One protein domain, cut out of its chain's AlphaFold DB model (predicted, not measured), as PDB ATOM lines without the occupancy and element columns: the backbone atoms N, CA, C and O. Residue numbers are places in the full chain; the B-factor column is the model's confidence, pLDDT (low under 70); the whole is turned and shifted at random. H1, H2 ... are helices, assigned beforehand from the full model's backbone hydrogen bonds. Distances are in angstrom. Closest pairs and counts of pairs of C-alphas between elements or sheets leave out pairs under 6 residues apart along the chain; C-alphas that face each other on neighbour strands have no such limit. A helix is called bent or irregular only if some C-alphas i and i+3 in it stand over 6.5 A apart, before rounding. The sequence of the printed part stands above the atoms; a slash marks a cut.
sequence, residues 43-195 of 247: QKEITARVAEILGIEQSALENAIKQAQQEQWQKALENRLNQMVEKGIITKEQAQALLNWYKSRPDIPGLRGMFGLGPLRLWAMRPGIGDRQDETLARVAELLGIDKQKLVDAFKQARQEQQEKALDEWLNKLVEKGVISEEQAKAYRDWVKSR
ATOM      1  N   GLN A  43     156.626 184.094 247.381       74.00
ATOM      2  CA  GLN A  43     157.284 182.845 247.773       74.00
ATOM      3  C   GLN A  43     158.615 183.107 248.475       74.00
ATOM      4  O   GLN A  43     158.875 182.481 249.502       74.00
ATOM      5  N   LYS A  44     159.427 184.041 247.969       84.19
ATOM      6  CA  LYS A  44     160.674 184.449 248.627       84.19
ATOM      7  C   LYS A  44     160.405 185.012 250.018       84.19
ATOM      8  O   LYS A  44     161.052 184.586 250.963       84.19
ATOM      9  N   GLU A  45     159.401 185.872 250.169       86.19
ATOM     10  CA  GLU A  45     159.023 186.441 251.466       86.19
ATOM     11  C   GLU A  45     158.584 185.378 252.480       86.19
ATOM     12  O   GLU A  45     158.997 185.419 253.639       86.19
ATOM     13  N   ILE A  46     157.768 184.403 252.060       85.06
ATOM     14  CA  ILE A  46     157.380 183.278 252.926       85.06
ATOM     15  C   ILE A  46     158.620 182.473 253.316       85.06
ATOM     16  O   ILE A  46     158.779 182.124 254.479       85.06
ATOM     17  N   THR A  47     159.505 182.187 252.361       86.56
ATOM     18  CA  THR A  47     160.714 181.388 252.613       86.56
ATOM     19  C   THR A  47     161.668 182.115 253.564       86.56
ATOM     20  O   THR A  47     162.182 181.499 254.492       86.56
ATOM     21  N   ALA A  48     161.826 183.430 253.403       91.12
ATOM     22  CA  ALA A  48     162.592 184.277 254.309       91.12
ATOM     23  C   ALA A  48     162.006 184.261 255.729       91.12
ATOM     24  O   ALA A  48     162.741 184.063 256.693       91.12
ATOM     25  N   ARG A  49     160.677 184.379 255.870       90.31
ATOM     26  CA  ARG A  49     160.030 184.291 257.188       90.31
ATOM     27  C   ARG A  49     160.144 182.920 257.831       90.31
ATOM     28  O   ARG A  49     160.360 182.838 259.032       90.31
ATOM     29  N   VAL A  50     160.059 181.842 257.058       90.31
ATOM     30  CA  VAL A  50     160.290 180.490 257.586       90.31
ATOM     31  C   VAL A  50     161.729 180.332 258.069       90.31
ATOM     32  O   VAL A  50     161.942 179.775 259.143       90.31
ATOM     33  N   ALA A  51     162.705 180.840 257.312       92.00
ATOM     34  CA  ALA A  51     164.108 180.802 257.710       92.00
ATOM     35  C   ALA A  51     164.342 181.560 259.027       92.00
ATOM     36  O   ALA A  51     164.988 181.037 259.931       92.00
ATOM     37  N   GLU A  52     163.734 182.739 259.169       92.00
ATOM     38  CA  GLU A  52     163.775 183.547 260.390       92.00
ATOM     39  C   GLU A  52     163.126 182.843 261.590       92.00
ATOM     40  O   GLU A  52     163.756 182.747 262.642       92.00
ATOM     41  N   ILE A  53     161.916 182.286 261.432       90.81
ATOM     42  CA  ILE A  53     161.216 181.538 262.496       90.81
ATOM     43  C   ILE A  53     162.057 180.345 262.973       90.81
ATOM     44  O   ILE A  53     162.091 180.035 264.163       90.81
ATOM     45  N   LEU A  54     162.733 179.666 262.045       89.31
ATOM     46  CA  LEU A  54     163.551 178.493 262.341       89.31
ATOM     47  C   LEU A  54     164.983 178.839 262.777       89.31
ATOM     48  O   LEU A  54     165.714 177.938 263.186       89.31
ATOM     49  N   GLY A  55     165.391 180.110 262.699       90.75
ATOM     50  CA  GLY A  55     166.759 180.541 262.994       90.75
ATOM     51  C   GLY A  55     167.808 179.935 262.054       90.75
ATOM     52  O   GLY A  55     168.938 179.695 262.475       90.75
ATOM     53  N   ILE A  56     167.435 179.651 260.804       92.62
ATOM     54  CA  ILE A  56     168.315 179.069 259.782       92.62
ATOM     55  C   ILE A  56     168.631 180.079 258.683       92.62
ATOM     56  O   ILE A  56     167.945 181.081 258.497       92.62
ATOM     57  N   GLU A  57     169.677 179.795 257.918       91.81
ATOM     58  CA  GLU A  57     170.062 180.624 256.784       91.81
ATOM     59  C   GLU A  57     169.089 180.415 255.604       91.81
ATOM     60  O   GLU A  57     168.699 179.287 255.280       91.81
ATOM     61  N   GLN A  58     168.653 181.513 254.976       89.62
ATOM     62  CA  GLN A  58     167.625 181.475 253.932       89.62
ATOM     63  C   GLN A  58     168.083 180.680 252.705       89.62
ATOM     64  O   GLN A  58     167.301 179.901 252.158       89.62
ATOM     65  N   SER A  59     169.334 180.839 252.266       89.06
ATOM     66  CA  SER A  59     169.855 180.121 251.104       89.06
ATOM     67  C   SER A  59     169.932 178.612 251.355       89.06
ATOM     68  O   SER A  59     169.610 177.831 250.460       89.06
ATOM     69  N   ALA A  60     170.243 178.179 252.581       89.81
ATOM     70  CA  ALA A  60     170.206 176.780 252.991       89.81
ATOM     71  C   ALA A  60     168.786 176.203 252.883       89.81
ATOM     72  O   ALA A  60     168.600 175.142 252.279       89.81
ATOM     73  N   LEU A  61     167.774 176.927 253.377       89.81
ATOM     74  CA  LEU A  61     166.369 176.537 253.230       89.81
ATOM     75  C   LEU A  61     165.949 176.473 251.753       89.81
ATOM     76  O   LEU A  61     165.345 175.493 251.317       89.81
ATOM     77  N   GLU A  62     166.293 177.485 250.959       87.81
ATOM     78  CA  GLU A  62     165.977 177.508 249.530       87.81
ATOM     79  C   GLU A  62     166.632 176.357 248.767       87.81
ATOM     80  O   GLU A  62     165.994 175.745 247.908       87.81
ATOM     81  N   ASN A  63     167.892 176.047 249.068       88.19
ATOM     82  CA  ASN A  63     168.622 174.949 248.444       88.19
ATOM     83  C   ASN A  63     168.014 173.600 248.827       88.19
ATOM     84  O   ASN A  63     167.774 172.777 247.942       88.19
ATOM     85  N   ALA A  64     167.662 173.406 250.101       87.88
ATOM     86  CA  ALA A  64     166.974 172.204 250.558       87.88
ATOM     87  C   ALA A  64     165.615 172.026 249.858       87.88
ATOM     88  O   ALA A  64     165.309 170.940 249.363       87.88
ATOM     89  N   ILE A  65     164.820 173.097 249.730       83.81
ATOM     90  CA  ILE A  65     163.541 173.076 248.999       83.81
ATOM     91  C   ILE A  65     163.761 172.739 247.521       83.81
ATOM     92  O   ILE A  65     163.069 171.872 246.976       83.81
ATOM     93  N   LYS A  66     164.717 173.399 246.856       85.06
ATOM     94  CA  LYS A  66     165.043 173.157 245.440       85.06
ATOM     95  C   LYS A  66     165.464 171.704 245.217       85.06
ATOM     96  O   LYS A  66     164.970 171.070 244.282       85.06
ATOM     97  N   GLN A  67     166.320 171.178 246.088       84.88
ATOM     98  CA  GLN A  67     166.795 169.802 246.032       84.88
ATOM     99  C   GLN A  67     165.652 168.804 246.250       84.88
ATOM    100  O   GLN A  67     165.439 167.934 245.405       84.88
ATOM    101  N   ALA A  68     164.862 168.960 247.314       83.00
ATOM    102  CA  ALA A  68     163.738 168.075 247.610       83.00
ATOM    103  C   ALA A  68     162.713 168.038 246.463       83.00
ATOM    104  O   ALA A  68     162.269 166.966 246.049       83.00
ATOM    105  N   GLN A  69     162.379 169.195 245.881       79.06
ATOM    106  CA  GLN A  69     161.488 169.266 244.718       79.06
ATOM    107  C   GLN A  69     162.065 168.555 243.490       79.06
ATOM    108  O   GLN A  69     161.322 167.934 242.727       79.06
ATOM    109  N   GLN A  70     163.375 168.663 243.269       79.06
ATOM    110  CA  GLN A  70     164.043 168.002 242.156       79.06
ATOM    111  C   GLN A  70     164.042 166.481 242.322       79.06
ATOM    112  O   GLN A  70     163.696 165.783 241.370       79.06
ATOM    113  N   GLU A  71     164.361 165.975 243.513       81.75
ATOM    114  CA  GLU A  71     164.309 164.543 243.825       81.75
ATOM    115  C   GLU A  71     162.887 163.990 243.655       81.75
ATOM    116  O   GLU A  71     162.680 162.970 242.996       81.75
ATOM    117  N   GLN A  72     161.883 164.702 244.171       78.12
ATOM    118  CA  GLN A  72     160.477 164.311 244.046       78.12
ATOM    119  C   GLN A  72     159.998 164.290 242.594       78.12
ATOM    120  O   GLN A  72     159.314 163.363 242.151       78.12
ATOM    121  N   TRP A  73     160.400 165.287 241.810       74.81
ATOM    122  CA  TRP A  73     160.102 165.311 240.386       74.81
ATOM    123  C   TRP A  73     160.759 164.147 239.638       74.81
ATOM    124  O   TRP A  73     160.118 163.541 238.781       74.81
ATOM    125  N   GLN A  74     162.015 163.822 239.960       77.69
ATOM    126  CA  GLN A  74     162.729 162.702 239.343       77.69
ATOM    127  C   GLN A  74     162.030 161.374 239.639       77.69
ATOM    128  O   GLN A  74     161.761 160.624 238.706       77.69
ATOM    129  N   LYS A  75     161.632 161.134 240.895       80.00
ATOM    130  CA  LYS A  75     160.846 159.949 241.272       80.00
ATOM    131  C   LYS A  75     159.532 159.862 240.493       80.00
ATOM    132  O   LYS A  75     159.186 158.807 239.963       80.00
ATOM    133  N   ALA A  76     158.805 160.974 240.378       76.25
ATOM    134  CA  ALA A  76     157.557 161.019 239.618       76.25
ATOM    135  C   ALA A  76     157.772 160.735 238.121       76.25
ATOM    136  O   ALA A  76     156.983 160.004 237.518       76.25
ATOM    137  N   LEU A  77     158.845 161.274 237.531       78.31
ATOM    138  CA  LEU A  77     159.221 160.997 236.147       78.31
ATOM    139  C   LEU A  77     159.547 159.512 235.950       78.31
ATOM    140  O   LEU A  77     159.002 158.898 235.037       78.31
ATOM    141  N   GLU A  78     160.405 158.937 236.793       81.50
ATOM    142  CA  GLU A  78     160.820 157.531 236.703       81.50
ATOM    143  C   GLU A  78     159.616 156.586 236.825       81.50
ATOM    144  O   GLU A  78     159.404 155.736 235.958       81.50
ATOM    145  N   ASN A  79     158.746 156.807 237.814       83.62
ATOM    146  CA  ASN A  79     157.512 156.033 237.974       83.62
ATOM    147  C   ASN A  79     156.615 156.114 236.736       83.62
ATOM    148  O   ASN A  79     156.025 155.122 236.307       83.62
ATOM    149  N   ARG A  80     156.511 157.299 236.133       78.56
ATOM    150  CA  ARG A  80     155.678 157.495 234.951       78.56
ATOM    151  C   ARG A  80     156.281 156.852 233.701       78.56
ATOM    152  O   ARG A  80     155.539 156.294 232.892       78.56
ATOM    153  N   LEU A  81     157.602 156.907 233.550       82.81
ATOM    154  CA  LEU A  81     158.323 156.214 232.483       82.81
ATOM    155  C   LEU A  81     158.112 154.700 232.581       82.81
ATOM    156  O   LEU A  81     157.768 154.075 231.580       82.81
ATOM    157  N   ASN A  82     158.199 154.136 233.788       83.69
ATOM    158  CA  ASN A  82     157.921 152.719 234.032       83.69
ATOM    159  C   ASN A  82     156.487 152.340 233.634       83.69
ATOM    160  O   ASN A  82     156.294 151.379 232.895       83.69
ATOM    161  N   GLN A  83     155.490 153.154 234.000       82.75
ATOM    162  CA  GLN A  83     154.100 152.931 233.578       82.75
ATOM    163  C   GLN A  83     153.922 152.941 232.052       82.75
ATOM    164  O   GLN A  83     153.039 152.263 231.530       82.75
ATOM    165  N   MET A  84     154.708 153.728 231.311       78.00
ATOM    166  CA  MET A  84     154.646 153.704 229.845       78.00
ATOM    167  C   MET A  84     155.280 152.453 229.252       78.00
ATOM    168  O   MET A  84     154.759 151.933 228.266       78.00
ATOM    169  N   VAL A  85     156.381 151.987 229.844       87.62
ATOM    170  CA  VAL A  85     157.022 150.725 229.462       87.62
ATOM    171  C   VAL A  85     156.056 149.564 229.680       87.62
ATOM    172  O   VAL A  85     155.868 148.748 228.784       87.62
ATOM    173  N   GLU A  86     155.388 149.523 230.833       86.50
ATOM    174  CA  GLU A  86     154.375 148.508 231.151       86.50
ATOM    175  C   GLU A  86     153.201 148.527 230.169       86.50
ATOM    176  O   GLU A  86     152.721 147.479 229.745       86.50
ATOM    177  N   LYS A  87     152.764 149.721 229.757       88.75
ATOM    178  CA  LYS A  87     151.706 149.893 228.751       88.75
ATOM    179  C   LYS A  87     152.179 149.648 227.317       88.75
ATOM    180  O   LYS A  87     151.373 149.776 226.398       88.75
ATOM    181  N   GLY A  88     153.462 149.345 227.107       87.75
ATOM    182  CA  GLY A  88     154.050 149.131 225.784       87.75
ATOM    183  C   GLY A  88     154.086 150.382 224.901       87.75
ATOM    184  O   GLY A  88     154.221 150.263 223.688       87.75
ATOM    185  N   ILE A  89     153.949 151.578 225.485       88.19
ATOM    186  CA  ILE A  89     153.965 152.857 224.753       88.19
ATOM    187  C   ILE A  89     155.395 153.197 224.315       88.19
ATOM    188  O   ILE A  89     155.600 153.736 223.231       88.19
ATOM    189  N   ILE A  90     156.378 152.877 225.160       85.25
ATOM    190  CA  ILE A  90     157.810 153.036 224.885       85.25
ATOM    191  C   ILE A  90     158.578 151.792 225.335       85.25
ATOM    192  O   ILE A  90     158.091 151.017 226.159       85.25
ATOM    193  N   THR A  91     159.806 151.620 224.847       91.62
ATOM    194  CA  THR A  91     160.711 150.569 225.334       91.62
ATOM    195  C   THR A  91     161.491 151.010 226.577       91.62
ATOM    196  O   THR A  91     161.579 152.201 226.894       91.62
ATOM    197  N   LYS A  92     162.100 150.049 227.287       87.44
ATOM    198  CA  LYS A  92     162.963 150.324 228.452       87.44
ATOM    199  C   LYS A  92     164.153 151.206 228.081       87.44
ATOM    200  O   LYS A  92     164.516 152.113 228.824       87.44
ATOM    201  N   GLU A  93     164.728 150.976 226.908       88.50
ATOM    202  CA  GLU A  93     165.871 151.730 226.397       88.50
ATOM    203  C   GLU A  93     165.474 153.179 226.090       88.50
ATOM    204  O   GLU A  93     166.216 154.104 226.410       88.50
ATOM    205  N   GLN A  94     164.272 153.392 225.540       82.38
ATOM    206  CA  GLN A  94     163.728 154.729 225.290       82.38
ATOM    207  C   GLN A  94     163.440 155.487 226.592       82.38
ATOM    208  O   GLN A  94     163.757 156.672 226.695       82.38
ATOM    209  N   ALA A  95     162.889 154.804 227.601       82.31
ATOM    210  CA  ALA A  95     162.666 155.376 228.927       82.31
ATOM    211  C   ALA A  95     163.982 155.847 229.561       82.31
ATOM    212  O   ALA A  95     164.085 156.985 230.026       82.31
ATOM    213  N   GLN A  96     165.010 154.994 229.518       86.19
ATOM    214  CA  GLN A  96     166.322 155.304 230.076       86.19
ATOM    215  C   GLN A  96     167.026 156.431 229.314       86.19
ATOM    216  O   GLN A  96     167.625 157.310 229.931       86.19
ATOM    217  N   ALA A  97     166.934 156.443 227.981       85.12
ATOM    218  CA  ALA A  97     167.491 157.512 227.158       85.12
ATOM    219  C   ALA A  97     166.854 158.871 227.489       85.12
ATOM    220  O   ALA A  97     167.572 159.860 227.643       85.12
ATOM    221  N   LEU A  98     165.529 158.914 227.680       80.25
ATOM    222  CA  LEU A  98     164.821 160.135 228.068       80.25
ATOM    223  C   LEU A  98     165.239 160.623 229.463       80.25
ATOM    224  O   LEU A  98     165.462 161.818 229.661       80.25
ATOM    225  N   LEU A  99     165.374 159.703 230.421       81.88
ATOM    226  CA  LEU A  99     165.823 160.020 231.776       81.88
ATOM    227  C   LEU A  99     167.252 160.581 231.780       81.88
ATOM    228  O   LEU A  99     167.516 161.592 232.430       81.88
ATOM    229  N   ASN A 100     168.163 159.952 231.037       84.75
ATOM    230  CA  ASN A 100     169.557 160.383 230.933       84.75
ATOM    231  C   ASN A 100     169.674 161.753 230.255       84.75
ATOM    232  O   ASN A 100     170.363 162.632 230.770       84.75
ATOM    233  N   TRP A 101     168.948 161.960 229.152       81.25
ATOM    234  CA  TRP A 101     168.865 163.258 228.484       81.25
ATOM    235  C   TRP A 101     168.396 164.351 229.451       81.25
ATOM    236  O   TRP A 101     169.030 165.400 229.560       81.25
ATOM    237  N   TYR A 102     167.351 164.082 230.236       74.56
ATOM    238  CA  TYR A 102     166.872 165.044 231.224       74.56
ATOM    239  C   TYR A 102     167.900 165.330 232.331       74.56
ATOM    240  O   TYR A 102     168.078 166.488 232.711       74.56
ATOM    241  N   LYS A 103     168.593 164.301 232.843       76.94
ATOM    242  CA  LYS A 103     169.651 164.452 233.861       76.94
ATOM    243  C   LYS A 103     170.829 165.290 233.353       76.94
ATOM    244  O   LYS A 103     171.452 165.981 234.148       76.94
ATOM    245  N   SER A 104     171.093 165.273 232.046       79.38
ATOM    246  CA  SER A 104     172.175 166.041 231.414       79.38
ATOM    247  C   SER A 104     171.853 167.517 231.138       79.38
ATOM    248  O   SER A 104     172.674 168.221 230.554       79.38
ATOM    249  N   ARG A 105     170.665 168.006 231.521       71.44
ATOM    250  CA  ARG A 105     170.268 169.390 231.228       71.44
ATOM    251  C   ARG A 105     171.181 170.410 231.943       71.44
ATOM    252  O   ARG A 105     171.448 170.236 233.134       71.44
ATOM    253  N   PRO A 106     171.590 171.500 231.274       67.06
ATOM    254  CA  PRO A 106     172.309 172.591 231.927       67.06
ATOM    255  C   PRO A 106     171.373 173.398 232.844       67.06
ATOM    256  O   PRO A 106     170.208 173.635 232.505       67.06
ATOM    257  N   ASP A 107     171.874 173.817 234.009       65.31
ATOM    258  CA  ASP A 107     171.118 174.621 234.979       65.31
ATOM    259  C   ASP A 107     171.173 176.108 234.607       65.31
ATOM    260  O   ASP A 107     172.073 176.840 235.010       65.31
ATOM    261  N   ILE A 108     170.236 176.542 233.755       58.69
ATOM    262  CA  ILE A 108     170.173 177.918 233.246       58.69
ATOM    263  C   ILE A 108     168.925 178.627 233.813       58.69
ATOM    264  O   ILE A 108     167.795 178.208 233.510       58.69
ATOM    265  N   PRO A 109     169.088 179.715 234.598       49.06
ATOM    266  CA  PRO A 109     167.979 180.535 235.087       49.06
ATOM    267  C   PRO A 109     167.098 181.046 233.931       49.06
ATOM    268  O   PRO A 109     167.597 181.468 232.894       49.06
ATOM    269  N   GLY A 110     165.769 180.978 234.071       48.72
ATOM    270  CA  GLY A 110     164.807 181.434 233.048       48.72
ATOM    271  C   GLY A 110     164.483 180.419 231.939       48.72
ATOM    272  O   GLY A 110     163.323 180.295 231.538       48.72
ATOM    273  N   LEU A 111     165.435 179.575 231.519       47.72
ATOM    274  CA  LEU A 111     165.167 178.504 230.541       47.72
ATOM    275  C   LEU A 111     164.337 177.346 231.117       47.72
ATOM    276  O   LEU A 111     163.656 176.635 230.375       47.72
ATOM    277  N   ARG A 112     164.323 177.204 232.450       51.69
ATOM    278  CA  ARG A 112     163.514 176.214 233.180       51.69
ATOM    279  C   ARG A 112     161.996 176.408 232.989       51.69
ATOM    280  O   ARG A 112     161.243 175.467 233.231       51.69
ATOM    281  N   GLY A 113     161.552 177.595 232.556       43.28
ATOM    282  CA  GLY A 113     160.151 177.910 232.235       43.28
ATOM    283  C   GLY A 113     159.830 177.933 230.735       43.28
ATOM    284  O   GLY A 113     158.752 177.489 230.353       43.28
ATOM    285  N   MET A 114     160.766 178.394 229.893       36.03
ATOM    286  CA  MET A 114     160.547 178.612 228.450       36.03
ATOM    287  C   MET A 114     160.753 177.345 227.593       36.03
ATOM    288  O   MET A 114     159.955 177.066 226.707       36.03
ATOM    289  N   PHE A 115     161.783 176.541 227.889       39.94
ATOM    290  CA  PHE A 115     162.054 175.240 227.241       39.94
ATOM    291  C   PHE A 115     161.891 174.053 228.201       39.94
ATOM    292  O   PHE A 115     162.137 172.898 227.846       39.94
ATOM    293  N   GLY A 116     161.454 174.318 229.431       46.41
ATOM    294  CA  GLY A 116     161.268 173.328 230.481       46.41
ATOM    295  C   GLY A 116     160.025 172.475 230.282       46.41
ATOM    296  O   GLY A 116     159.149 172.495 231.137       46.41
ATOM    297  N   LEU A 117     159.956 171.735 229.170       45.09
ATOM    298  CA  LEU A 117     159.084 170.577 228.990       45.09
ATOM    299  C   LEU A 117     157.691 170.757 229.612       45.09
ATOM    300  O   LEU A 117     157.239 169.899 230.368       45.09
ATOM    301  N   GLY A 118     157.015 171.874 229.322       46.53
ATOM    302  CA  GLY A 118     155.635 172.124 229.745       46.53
ATOM    303  C   GLY A 118     154.753 170.869 229.651       46.53
ATOM    304  O   GLY A 118     154.120 170.529 230.650       46.53
ATOM    305  N   PRO A 119     154.811 170.094 228.543       46.91
ATOM    306  CA  PRO A 119     154.113 168.820 228.443       46.91
ATOM    307  C   PRO A 119     154.699 167.687 229.301       46.91
ATOM    308  O   PRO A 119     153.902 167.063 229.981       46.91
ATOM    309  N   LEU A 120     156.018 167.406 229.363       48.91
ATOM    310  CA  LEU A 120     156.521 166.302 230.223       48.91
ATOM    311  C   LEU A 120     156.387 166.612 231.720       48.91
ATOM    312  O   LEU A 120     156.135 165.701 232.501       48.91
ATOM    313  N   ARG A 121     156.490 167.883 232.129       53.22
ATOM    314  CA  ARG A 121     156.216 168.321 233.500       53.22
ATOM    315  C   ARG A 121     154.733 168.138 233.820       53.22
ATOM    316  O   ARG A 121     154.448 167.475 234.805       53.22
ATOM    317  N   LEU A 122     153.798 168.605 232.980       46.78
ATOM    318  CA  LEU A 122     152.359 168.324 233.155       46.78
ATOM    319  C   LEU A 122     152.041 166.818 233.129       46.78
ATOM    320  O   LEU A 122     151.183 166.351 233.875       46.78
ATOM    321  N   TRP A 123     152.725 166.066 232.269       50.59
ATOM    322  CA  TRP A 123     152.471 164.653 231.998       50.59
ATOM    323  C   TRP A 123     153.039 163.719 233.083       50.59
ATOM    324  O   TRP A 123     152.414 162.704 233.392       50.59
ATOM    325  N   ALA A 124     154.155 164.090 233.723       51.94
ATOM    326  CA  ALA A 124     154.708 163.417 234.902       51.94
ATOM    327  C   ALA A 124     154.038 163.854 236.227       51.94
ATOM    328  O   ALA A 124     154.033 163.093 237.193       51.94
ATOM    329  N   MET A 125     153.432 165.053 236.299       52.97
ATOM    330  CA  MET A 125     152.894 165.620 237.552       52.97
ATOM    331  C   MET A 125     151.494 165.150 237.985       52.97
ATOM    332  O   MET A 125     151.052 165.565 239.058       52.97
ATOM    333  N   ARG A 126     150.766 164.296 237.257       53.56
ATOM    334  CA  ARG A 126     149.394 163.906 237.667       53.56
ATOM    335  C   ARG A 126     149.349 162.475 238.231       53.56
ATOM    336  O   ARG A 126     149.112 161.541 237.468       53.56
ATOM    337  N   PRO A 127     149.646 162.303 239.541       44.97
ATOM    338  CA  PRO A 127     148.577 162.144 240.551       44.97
ATOM    339  C   PRO A 127     148.826 162.895 241.890       44.97
ATOM    340  O   PRO A 127     149.931 163.370 242.120       44.97
ATOM    341  N   GLY A 128     147.781 163.008 242.732       45.97
ATOM    342  CA  GLY A 128     147.799 163.346 244.177       45.97
ATOM    343  C   GLY A 128     148.549 164.616 244.618       45.97
ATOM    344  O   GLY A 128     149.747 164.577 244.862       45.97
ATOM    345  N   ILE A 129     147.855 165.754 244.767       45.53
ATOM    346  CA  ILE A 129     148.471 167.040 245.179       45.53
ATOM    347  C   ILE A 129     148.838 167.074 246.680       45.53
ATOM    348  O   ILE A 129     149.766 167.792 247.046       45.53
ATOM    349  N   GLY A 130     148.145 166.304 247.528       50.19
ATOM    350  CA  GLY A 130     148.336 166.309 248.986       50.19
ATOM    351  C   GLY A 130     149.613 165.598 249.445       50.19
ATOM    352  O   GLY A 130     150.452 166.215 250.095       50.19
ATOM    353  N   ASP A 131     149.797 164.343 249.032       58.66
ATOM    354  CA  ASP A 131     150.876 163.473 249.535       58.66
ATOM    355  C   ASP A 131     152.277 164.003 249.181       58.66
ATOM    356  O   ASP A 131     153.208 163.951 249.983       58.66
ATOM    357  N   ARG A 132     152.424 164.641 248.012       63.81
ATOM    358  CA  ARG A 132     153.716 165.192 247.571       63.81
ATOM    359  C   ARG A 132     154.219 166.359 248.404       63.81
ATOM    360  O   ARG A 132     155.432 166.543 248.504       63.81
ATOM    361  N   GLN A 133     153.326 167.202 248.919       68.12
ATOM    362  CA  GLN A 133     153.757 168.344 249.728       68.12
ATOM    363  C   GLN A 133     154.336 167.852 251.051       68.12
ATOM    364  O   GLN A 133     155.390 168.331 251.461       68.12
ATOM    365  N   ASP A 134     153.701 166.846 251.651       79.75
ATOM    366  CA  ASP A 134     154.163 166.246 252.896       79.75
ATOM    367  C   ASP A 134     155.515 165.537 252.728       79.75
ATOM    368  O   ASP A 134     156.440 165.768 253.506       79.75
ATOM    369  N   GLU A 135     155.684 164.768 251.648       82.19
ATOM    370  CA  GLU A 135     156.966 164.129 251.329       82.19
ATOM    371  C   GLU A 135     158.080 165.138 251.016       82.19
ATOM    372  O   GLU A 135     159.239 164.930 251.377       82.19
ATOM    373  N   THR A 136     157.750 166.241 250.334       83.75
ATOM    374  CA  THR A 136     158.727 167.301 250.041       83.75
ATOM    375  C   THR A 136     159.179 167.966 251.336       83.75
ATOM    376  O   THR A 136     160.375 168.139 251.538       83.75
ATOM    377  N   LEU A 137     158.247 168.298 252.235       86.06
ATOM    378  CA  LEU A 137     158.570 168.907 253.528       86.06
ATOM    379  C   LEU A 137     159.354 167.952 254.430       86.06
ATOM    380  O   LEU A 137     160.310 168.383 255.065       86.06
ATOM    381  N   ALA A 138     159.018 166.661 254.433       89.00
ATOM    382  CA  ALA A 138     159.799 165.649 255.139       89.00
ATOM    383  C   ALA A 138     161.248 165.603 254.632       89.00
ATOM    384  O   ALA A 138     162.183 165.598 255.430       89.00
ATOM    385  N   ARG A 139     161.444 165.649 253.308       88.56
ATOM    386  CA  ARG A 139     162.786 165.648 252.718       88.56
ATOM    387  C   ARG A 139     163.559 166.935 253.002       88.56
ATOM    388  O   ARG A 139     164.753 166.874 253.265       88.56
ATOM    389  N   VAL A 140     162.898 168.091 252.983       89.12
ATOM    390  CA  VAL A 140     163.516 169.370 253.377       89.12
ATOM    391  C   VAL A 140     163.943 169.334 254.844       89.12
ATOM    392  O   VAL A 140     165.055 169.746 255.156       89.12
ATOM    393  N   ALA A 141     163.091 168.812 255.728       90.88
ATOM    394  CA  ALA A 141     163.408 168.672 257.145       90.88
ATOM    395  C   ALA A 141     164.633 167.772 257.365       90.88
ATOM    396  O   ALA A 141     165.536 168.137 258.112       90.88
ATOM    397  N   GLU A 142     164.709 166.651 256.642       90.56
ATOM    398  CA  GLU A 142     165.863 165.747 256.659       90.56
ATOM    399  C   GLU A 142     167.148 166.431 256.163       90.56
ATOM    400  O   GLU A 142     168.177 166.342 256.827       90.56
ATOM    401  N   LEU A 143     167.093 167.158 255.037       88.44
ATOM    402  CA  LEU A 143     168.247 167.885 254.485       88.44
ATOM    403  C   LEU A 143     168.776 168.967 255.434       88.44
ATOM    404  O   LEU A 143     169.975 169.231 255.456       88.44
ATOM    405  N   LEU A 144     167.884 169.593 256.199       89.44
ATOM    406  CA  LEU A 144     168.223 170.640 257.160       89.44
ATOM    407  C   LEU A 144     168.517 170.093 258.566       89.44
ATOM    408  O   LEU A 144     168.917 170.861 259.436       89.44
ATOM    409  N   GLY A 145     168.313 168.794 258.808       90.19
ATOM    410  CA  GLY A 145     168.476 168.183 260.129       90.19
ATOM    411  C   GLY A 145     167.510 168.729 261.188       90.19
ATOM    412  O   GLY A 145     167.850 168.757 262.369       90.19
ATOM    413  N   ILE A 146     166.324 169.188 260.779       91.69
ATOM    414  CA  ILE A 146     165.311 169.779 261.665       91.69
ATOM    415  C   ILE A 146     164.102 168.862 261.827       91.69
ATOM    416  O   ILE A 146     163.844 167.971 261.021       91.69
ATOM    417  N   ASP A 147     163.317 169.119 262.869       92.62
ATOM    418  CA  ASP A 147     162.040 168.441 263.047       92.62
ATOM    419  C   ASP A 147     161.032 168.859 261.960       92.62
ATOM    420  O   ASP A 147     160.832 170.046 261.681       92.62
ATOM    421  N   LYS A 148     160.372 167.865 261.356       91.12
ATOM    422  CA  LYS A 148     159.383 168.078 260.293       91.12
ATOM    423  C   LYS A 148     158.195 168.899 260.788       91.12
ATOM    424  O   LYS A 148     157.725 169.762 260.050       91.12
ATOM    425  N   GLN A 149     157.701 168.645 262.002       89.94
ATOM    426  CA  GLN A 149     156.537 169.359 262.525       89.94
ATOM    427  C   GLN A 149     156.873 170.834 262.748       89.94
ATOM    428  O   GLN A 149     156.127 171.696 262.293       89.94
ATOM    429  N   LYS A 150     158.058 171.132 263.295       90.75
ATOM    430  CA  LYS A 150     158.562 172.512 263.396       90.75
ATOM    431  C   LYS A 150     158.636 173.211 262.040       90.75
ATOM    432  O   LYS A 150     158.226 174.363 261.927       90.75
ATOM    433  N   LEU A 151     159.126 172.526 261.004       89.56
ATOM    434  CA  LEU A 151     159.157 173.074 259.644       89.56
ATOM    435  C   LEU A 151     157.743 173.371 259.123       89.56
ATOM    436  O   LEU A 151     157.494 174.444 258.572       89.56
ATOM    437  N   VAL A 152     156.809 172.434 259.301       88.19
ATOM    438  CA  VAL A 152     155.405 172.590 258.889       88.19
ATOM    439  C   VAL A 152     154.748 173.771 259.605       88.19
ATOM    440  O   VAL A 152     154.090 174.584 258.950       88.19
ATOM    441  N   ASP A 153     154.960 173.898 260.911       88.88
ATOM    442  CA  ASP A 153     154.393 174.965 261.733       88.88
ATOM    443  C   ASP A 153     154.972 176.331 261.348       88.88
ATOM    444  O   ASP A 153     154.213 177.282 261.165       88.88
ATOM    445  N   ALA A 154     156.280 176.415 261.086       88.31
ATOM    446  CA  ALA A 154     156.908 177.633 260.575       88.31
ATOM    447  C   ALA A 154     156.308 178.056 259.221       88.31
ATOM    448  O   ALA A 154     155.958 179.220 259.023       88.31
ATOM    449  N   PHE A 155     156.100 177.109 258.297       85.44
ATOM    450  CA  PHE A 155     155.412 177.381 257.028       85.44
ATOM    451  C   PHE A 155     153.933 177.747 257.201       85.44
ATOM    452  O   PHE A 155     153.385 178.468 256.359       85.44
ATOM    453  N   LYS A 156     153.248 177.211 258.218       87.00
ATOM    454  CA  LYS A 156     151.861 177.570 258.549       87.00
ATOM    455  C   LYS A 156     151.815 179.018 259.040       87.00
ATOM    456  O   LYS A 156     151.066 179.809 258.471       87.00
ATOM    457  N   GLN A 157     152.670 179.367 259.996       85.38
ATOM    458  CA  GLN A 157     152.766 180.706 260.570       85.38
ATOM    459  C   GLN A 157     153.156 181.753 259.519       85.38
ATOM    460  O   GLN A 157     152.417 182.712 259.308       85.38
ATOM    461  N   ALA A 158     154.244 181.539 258.772       83.75
ATOM    462  CA  ALA A 158     154.698 182.484 257.748       83.75
ATOM    463  C   ALA A 158     153.622 182.757 256.679       83.75
ATOM    464  O   ALA A 158     153.482 183.876 256.183       83.75
ATOM    465  N   ARG A 159     152.823 181.739 256.324       81.06
ATOM    466  CA  ARG A 159     151.684 181.912 255.411       81.06
ATOM    467  C   ARG A 159     150.541 182.695 256.038       81.06
ATOM    468  O   ARG A 159     149.938 183.485 255.321       81.06
ATOM    469  N   GLN A 160     150.228 182.471 257.313       81.62
ATOM    470  CA  GLN A 160     149.190 183.225 258.017       81.62
ATOM    471  C   GLN A 160     149.552 184.710 258.083       81.62
ATOM    472  O   GLN A 160     148.758 185.528 257.633       81.62
ATOM    473  N   GLU A 161     150.775 185.051 258.490       81.75
ATOM    474  CA  GLU A 161     151.245 186.444 258.534       81.75
ATOM    475  C   GLU A 161     151.144 187.129 257.161       81.75
ATOM    476  O   GLU A 161     150.684 188.262 257.037       81.75
ATOM    477  N   GLN A 162     151.532 186.423 256.095       81.19
ATOM    478  CA  GLN A 162     151.440 186.945 254.731       81.19
ATOM    479  C   GLN A 162     149.998 187.067 254.223       81.19
ATOM    480  O   GLN A 162     149.671 187.975 253.457       81.19
ATOM    481  N   GLN A 163     149.109 186.164 254.638       78.69
ATOM    482  CA  GLN A 163     147.683 186.256 254.328       78.69
ATOM    483  C   GLN A 163     147.021 187.423 255.059       78.69
ATOM    484  O   GLN A 163     146.198 188.100 254.449       78.69
ATOM    485  N   GLU A 164     147.384 187.672 256.316       79.88
ATOM    486  CA  GLU A 164     146.885 188.804 257.098       79.88
ATOM    487  C   GLU A 164     147.315 190.136 256.482       79.88
ATOM    488  O   GLU A 164     146.463 190.980 256.219       79.88
ATOM    489  N   LYS A 165     148.594 190.284 256.113       80.12
ATOM    490  CA  LYS A 165     149.075 191.479 255.401       80.12
ATOM    491  C   LYS A 165     148.336 191.710 254.087       80.12
ATOM    492  O   LYS A 165     147.833 192.801 253.830       80.12
ATOM    493  N   ALA A 166     148.220 190.668 253.261       78.75
ATOM    494  CA  ALA A 166     147.517 190.766 251.986       78.75
ATOM    495  C   ALA A 166     146.018 191.073 252.164       78.75
ATOM    496  O   ALA A 166     145.421 191.737 251.315       78.75
ATOM    497  N   LEU A 167     145.404 190.583 253.246       78.25
ATOM    498  CA  LEU A 167     144.027 190.891 253.609       78.25
ATOM    499  C   LEU A 167     143.884 192.362 254.006       78.25
ATOM    500  O   LEU A 167     142.977 193.023 253.505       78.25
ATOM    501  N   ASP A 168     144.772 192.869 254.857       81.38
ATOM    502  CA  ASP A 168     144.755 194.262 255.304       81.38
ATOM    503  C   ASP A 168     144.938 195.228 254.135       81.38
ATOM    504  O   ASP A 168     144.135 196.141 253.957       81.38
ATOM    505  N   GLU A 169     145.920 194.981 253.268       83.62
ATOM    506  CA  GLU A 169     146.120 195.785 252.060       83.62
ATOM    507  C   GLU A 169     144.899 195.764 251.137       83.62
ATOM    508  O   GLU A 169     144.533 196.782 250.544       83.62
ATOM    509  N   TRP A 170     144.270 194.598 250.982       81.69
ATOM    510  CA  TRP A 170     143.083 194.464 250.149       81.69
ATOM    511  C   TRP A 170     141.890 195.224 250.733       81.69
ATOM    512  O   TRP A 170     141.211 195.938 249.994       81.69
ATOM    513  N   LEU A 171     141.656 195.115 252.041       79.69
ATOM    514  CA  LEU A 171     140.586 195.838 252.725       79.69
ATOM    515  C   LEU A 171     140.814 197.350 252.685       79.69
ATOM    516  O   LEU A 171     139.883 198.079 252.349       79.69
ATOM    517  N   ASN A 172     142.041 197.819 252.917       82.50
ATOM    518  CA  ASN A 172     142.381 199.242 252.831       82.50
ATOM    519  C   ASN A 172     142.107 199.789 251.423       82.50
ATOM    520  O   ASN A 172     141.434 200.805 251.276       82.50
ATOM    521  N   LYS A 173     142.495 199.054 250.371       81.50
ATOM    522  CA  LYS A 173     142.177 199.421 248.977       81.50
ATOM    523  C   LYS A 173     140.673 199.492 248.703       81.50
ATOM    524  O   LYS A 173     140.256 200.225 247.808       81.50
ATOM    525  N   LEU A 174     139.852 198.701 249.395       78.19
ATOM    526  CA  LEU A 174     138.393 198.771 249.262       78.19
ATOM    527  C   LEU A 174     137.805 199.974 250.004       78.19
ATOM    528  O   LEU A 174     136.873 200.585 249.480       78.19
ATOM    529  N   VAL A 175     138.357 200.327 251.167       81.75
ATOM    530  CA  VAL A 175     137.972 201.535 251.910       81.75
ATOM    531  C   VAL A 175     138.346 202.795 251.135       81.75
ATOM    532  O   VAL A 175     137.498 203.659 250.935       81.75
ATOM    533  N   GLU A 176     139.570 202.874 250.608       82.19
ATOM    534  CA  GLU A 176     140.041 204.003 249.791       82.19
ATOM    535  C   GLU A 176     139.168 204.231 248.554       82.19
ATOM    536  O   GLU A 176     138.891 205.364 248.165       82.19
ATOM    537  N   LYS A 177     138.690 203.145 247.938       85.25
ATOM    538  CA  LYS A 177     137.769 203.204 246.795       85.25
ATOM    539  C   LYS A 177     136.322 203.511 247.198       85.25
ATOM    540  O   LYS A 177     135.461 203.551 246.321       85.25
ATOM    541  N   GLY A 178     136.039 203.667 248.491       83.19
ATOM    542  CA  GLY A 178     134.697 203.889 249.030       83.19
ATOM    543  C   GLY A 178     133.743 202.711 248.820       83.19
ATOM    544  O   GLY A 178     132.529 202.895 248.851       83.19
ATOM    545  N   VAL A 179     134.266 201.506 248.558       86.62
ATOM    546  CA  VAL A 179     133.455 200.299 248.316       86.62
ATOM    547  C   VAL A 179     132.903 199.744 249.628       86.62
ATOM    548  O   VAL A 179     131.791 199.220 249.652       86.62
ATOM    549  N   ILE A 180     133.683 199.854 250.705       80.25
ATOM    550  CA  ILE A 180     133.301 199.467 252.066       80.25
ATOM    551  C   ILE A 180     133.688 200.577 253.047       80.25
ATOM    552  O   ILE A 180     134.599 201.354 252.773       80.25
ATOM    553  N   SER A 181     133.023 200.642 254.199       88.38
ATOM    554  CA  SER A 181     133.433 201.512 255.307       88.38
ATOM    555  C   SER A 181     134.544 200.880 256.156       88.38
ATOM    556  O   SER A 181     134.741 199.663 256.148       88.38
ATOM    557  N   GLU A 182     135.234 201.701 256.953       82.75
ATOM    558  CA  GLU A 182     136.229 201.240 257.938       82.75
ATOM    559  C   GLU A 182     135.649 200.220 258.931       82.75
ATOM    560  O   GLU A 182     136.281 199.220 259.280       82.75
ATOM    561  N   GLU A 183     134.401 200.430 259.349       81.31
ATOM    562  CA  GLU A 183     133.693 199.517 260.246       81.31
ATOM    563  C   GLU A 183     133.417 198.165 259.578       81.31
ATOM    564  O   GLU A 183     133.590 197.117 260.202       81.31
ATOM    565  N   GLN A 184     133.058 198.168 258.290       76.00
ATOM    566  CA  GLN A 184     132.854 196.947 257.507       76.00
ATOM    567  C   GLN A 184     134.168 196.194 257.280       76.00
ATOM    568  O   GLN A 184     134.202 194.969 257.409       76.00
ATOM    569  N   ALA A 185     135.260 196.909 256.996       77.19
ATOM    570  CA  ALA A 185     136.591 196.318 256.893       77.19
ATOM    571  C   ALA A 185     137.012 195.658 258.215       77.19
ATOM    572  O   ALA A 185     137.483 194.520 258.224       77.19
ATOM    573  N   LYS A 186     136.788 196.334 259.351       86.12
ATOM    574  CA  LYS A 186     137.060 195.783 260.684       86.12
ATOM    575  C   LYS A 186     136.222 194.535 260.977       86.12
ATOM    576  O   LYS A 186     136.792 193.509 261.338       86.12
ATOM    577  N   ALA A 187     134.910 194.588 260.748       80.25
ATOM    578  CA  ALA A 187     134.027 193.440 260.952       80.25
ATOM    579  C   ALA A 187     134.449 192.227 260.102       80.25
ATOM    580  O   ALA A 187     134.413 191.090 260.573       80.25
ATOM    581  N   TYR A 188     134.909 192.459 258.868       77.19
ATOM    582  CA  TYR A 188     135.423 191.395 258.008       77.19
ATOM    583  C   TYR A 188     136.718 190.775 258.554       77.19
ATOM    584  O   TYR A 188     136.862 189.552 258.536       77.19
ATOM    585  N   ARG A 189     137.646 191.582 259.089       79.19
ATOM    586  CA  ARG A 189     138.869 191.076 259.744       79.19
ATOM    587  C   ARG A 189     138.549 190.187 260.937       79.19
ATOM    588  O   ARG A 189     139.099 189.094 261.048       79.19
ATOM    589  N   ASP A 190     137.635 190.629 261.792       84.25
ATOM    590  CA  ASP A 190     137.242 189.883 262.988       84.25
ATOM    591  C   ASP A 190     136.544 188.559 262.617       84.25
ATOM    592  O   ASP A 190     136.791 187.511 263.224       84.25
ATOM    593  N   TRP A 191     135.750 188.558 261.542       81.06
ATOM    594  CA  TRP A 191     135.170 187.340 260.974       81.06
ATOM    595  C   TRP A 191     136.235 186.367 260.433       81.06
ATOM    596  O   TRP A 191     136.174 185.168 260.701       81.06
ATOM    597  N   VAL A 192     137.257 186.861 259.726       75.69
ATOM    598  CA  VAL A 192     138.367 186.023 259.235       75.69
ATOM    599  C   VAL A 192     139.147 185.383 260.392       75.69
ATOM    600  O   VAL A 192     139.524 184.211 260.278       75.69
ATOM    601  N   LYS A 193     139.380 186.133 261.480       78.44
ATOM    602  CA  LYS A 193     140.124 185.690 262.675       78.44
ATOM    603  C   LYS A 193     139.362 184.682 263.533       78.44
ATOM    604  O   LYS A 193     139.976 183.804 264.123       78.44
ATOM    605  N   SER A 194     138.035 184.773 263.581       79.38
ATOM    606  CA  SER A 194     137.179 183.856 264.355       79.38
ATOM    607  C   SER A 194     136.939 182.496 263.678       79.38
ATOM    608  O   SER A 194     136.137 181.690 264.152       79.38
ATOM    609  N   ARG A 195     137.631 182.212 262.568       69.62
ATOM    610  CA  ARG A 195     137.460 180.980 261.796       69.62
ATOM    611  C   ARG A 195     137.961 179.745 262.567       69.62
ATOM    612  O   ARG A 195     139.108 179.744 263.009       69.62
TER     613      ARG A 195
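AT A GLANCE: This is residues 43 to 195 of the 247 residues of an uncharacterized protein of Chloroflexi bacterium (UniProt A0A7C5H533). Two long helices, H2 and H7, reach out to opposite ends of an elongated model from a middle where H1 and H6 bridge them, and each is turned back at its far end into a helical hairpin by a shorter helix, H3 on H2 and H8 on H7. The middle is a ring of crossed contacts, H1 to H2 to H6 to H7 and back to H1; the short H5 packs on H2 farther out, and residues 106 to 115, which include H4, stick out. The printed part has 153 residues with eight named helices, H1 to H8 in order along the chain, and no named strand; the class is all helix. The whole is loose, with a radius of gyration of the C-alphas of 21.2 A, and spans 67 by 37 by 30 A.

IN THESE COORDINATES: H1 holds residues 43 to 54, 16.4 A long, and begins at C-alpha 43 at (157.284, 182.845, 247.773). H2, residues 58 to 86, is 42.2 A long and ends at C-alpha 86 at (154.375, 148.508, 231.151). H3, residues 92 to 103, measures 16.5 A. H4 has four residues, 111 to 114, and H5 has seven, 118 to 124; they are 5.1 A and 10.2 A long. H6, residues 129 to 144, is 23.4 A long; it is neither bent nor irregular, but only just: C-alphas 129 and 132 are 6.1 A apart. H7, residues 148 to 176, is 42.1 A long. H8, residues 182 to 193, is 16.7 A long and ends at C-alpha 193 at (140.124, 185.690, 262.675).

HOW THE PARTS SIT: H2 is the hub, touching four helices. With its residues 58 to 62 alone it touches H1, at a steep tilt of 63 degrees, opposite ways; the closest C-alphas, of Ala 51 and Gln 58, are 5.2 A apart. With residues 60 to 72 alone H2 touches H6, at a steep tilt of 48 degrees, opposite ways, closest at the C-alphas of Ala 64 and Val 140, 5.3 A apart. Residues 73 to 80 of H2 touch H5, only just about perpendicular at 70.0 degrees, with the C-alphas of Leu 77 and Ala 124 closest at 5.3 A. Residues 77 to 85 of H2 touch H3 in a helical hairpin, opposite ways at a shallow tilt of 16 degrees; the closest C-alphas, of Leu 81 and Ala 95, are 5.7 A apart. H7 touches H1 with residues 150 to 162 alone, at a steep tilt of 50 degrees, opposite ways, with the C-alphas of Val 50 and Ala 154 closest at 5.3 A. H6 and H7 touch at a steep tilt of 62 degrees, opposite ways, with the C-alphas of Ala 141 and Lys 148 closest at 5.1 A. H7 and H8 form the other helical hairpin, opposite ways at a shallow tilt of 16 degrees, with the C-alphas of Leu 171 and Ala 185 closest at 5.8 A. H2 and H7 are apart, and H4 touches no helix and meets H5 only through their link. In H1, H2, H3, H5, H7 and H8 each O i to N i+4 pair is within hydrogen-bond range; in H6 10 of 12 are, and H4 is too short for such a pair.

THE WHOLE: The C-alphas farthest apart, of Glu 93 and Glu 183, are 66.8 A apart. The printed part has no cut. The link from H3 to H4 is short, the other links are tight, and no link is long. Mean pLDDT of the printed part is 78.0; residues 106 to 133 and residue 195 are under 70.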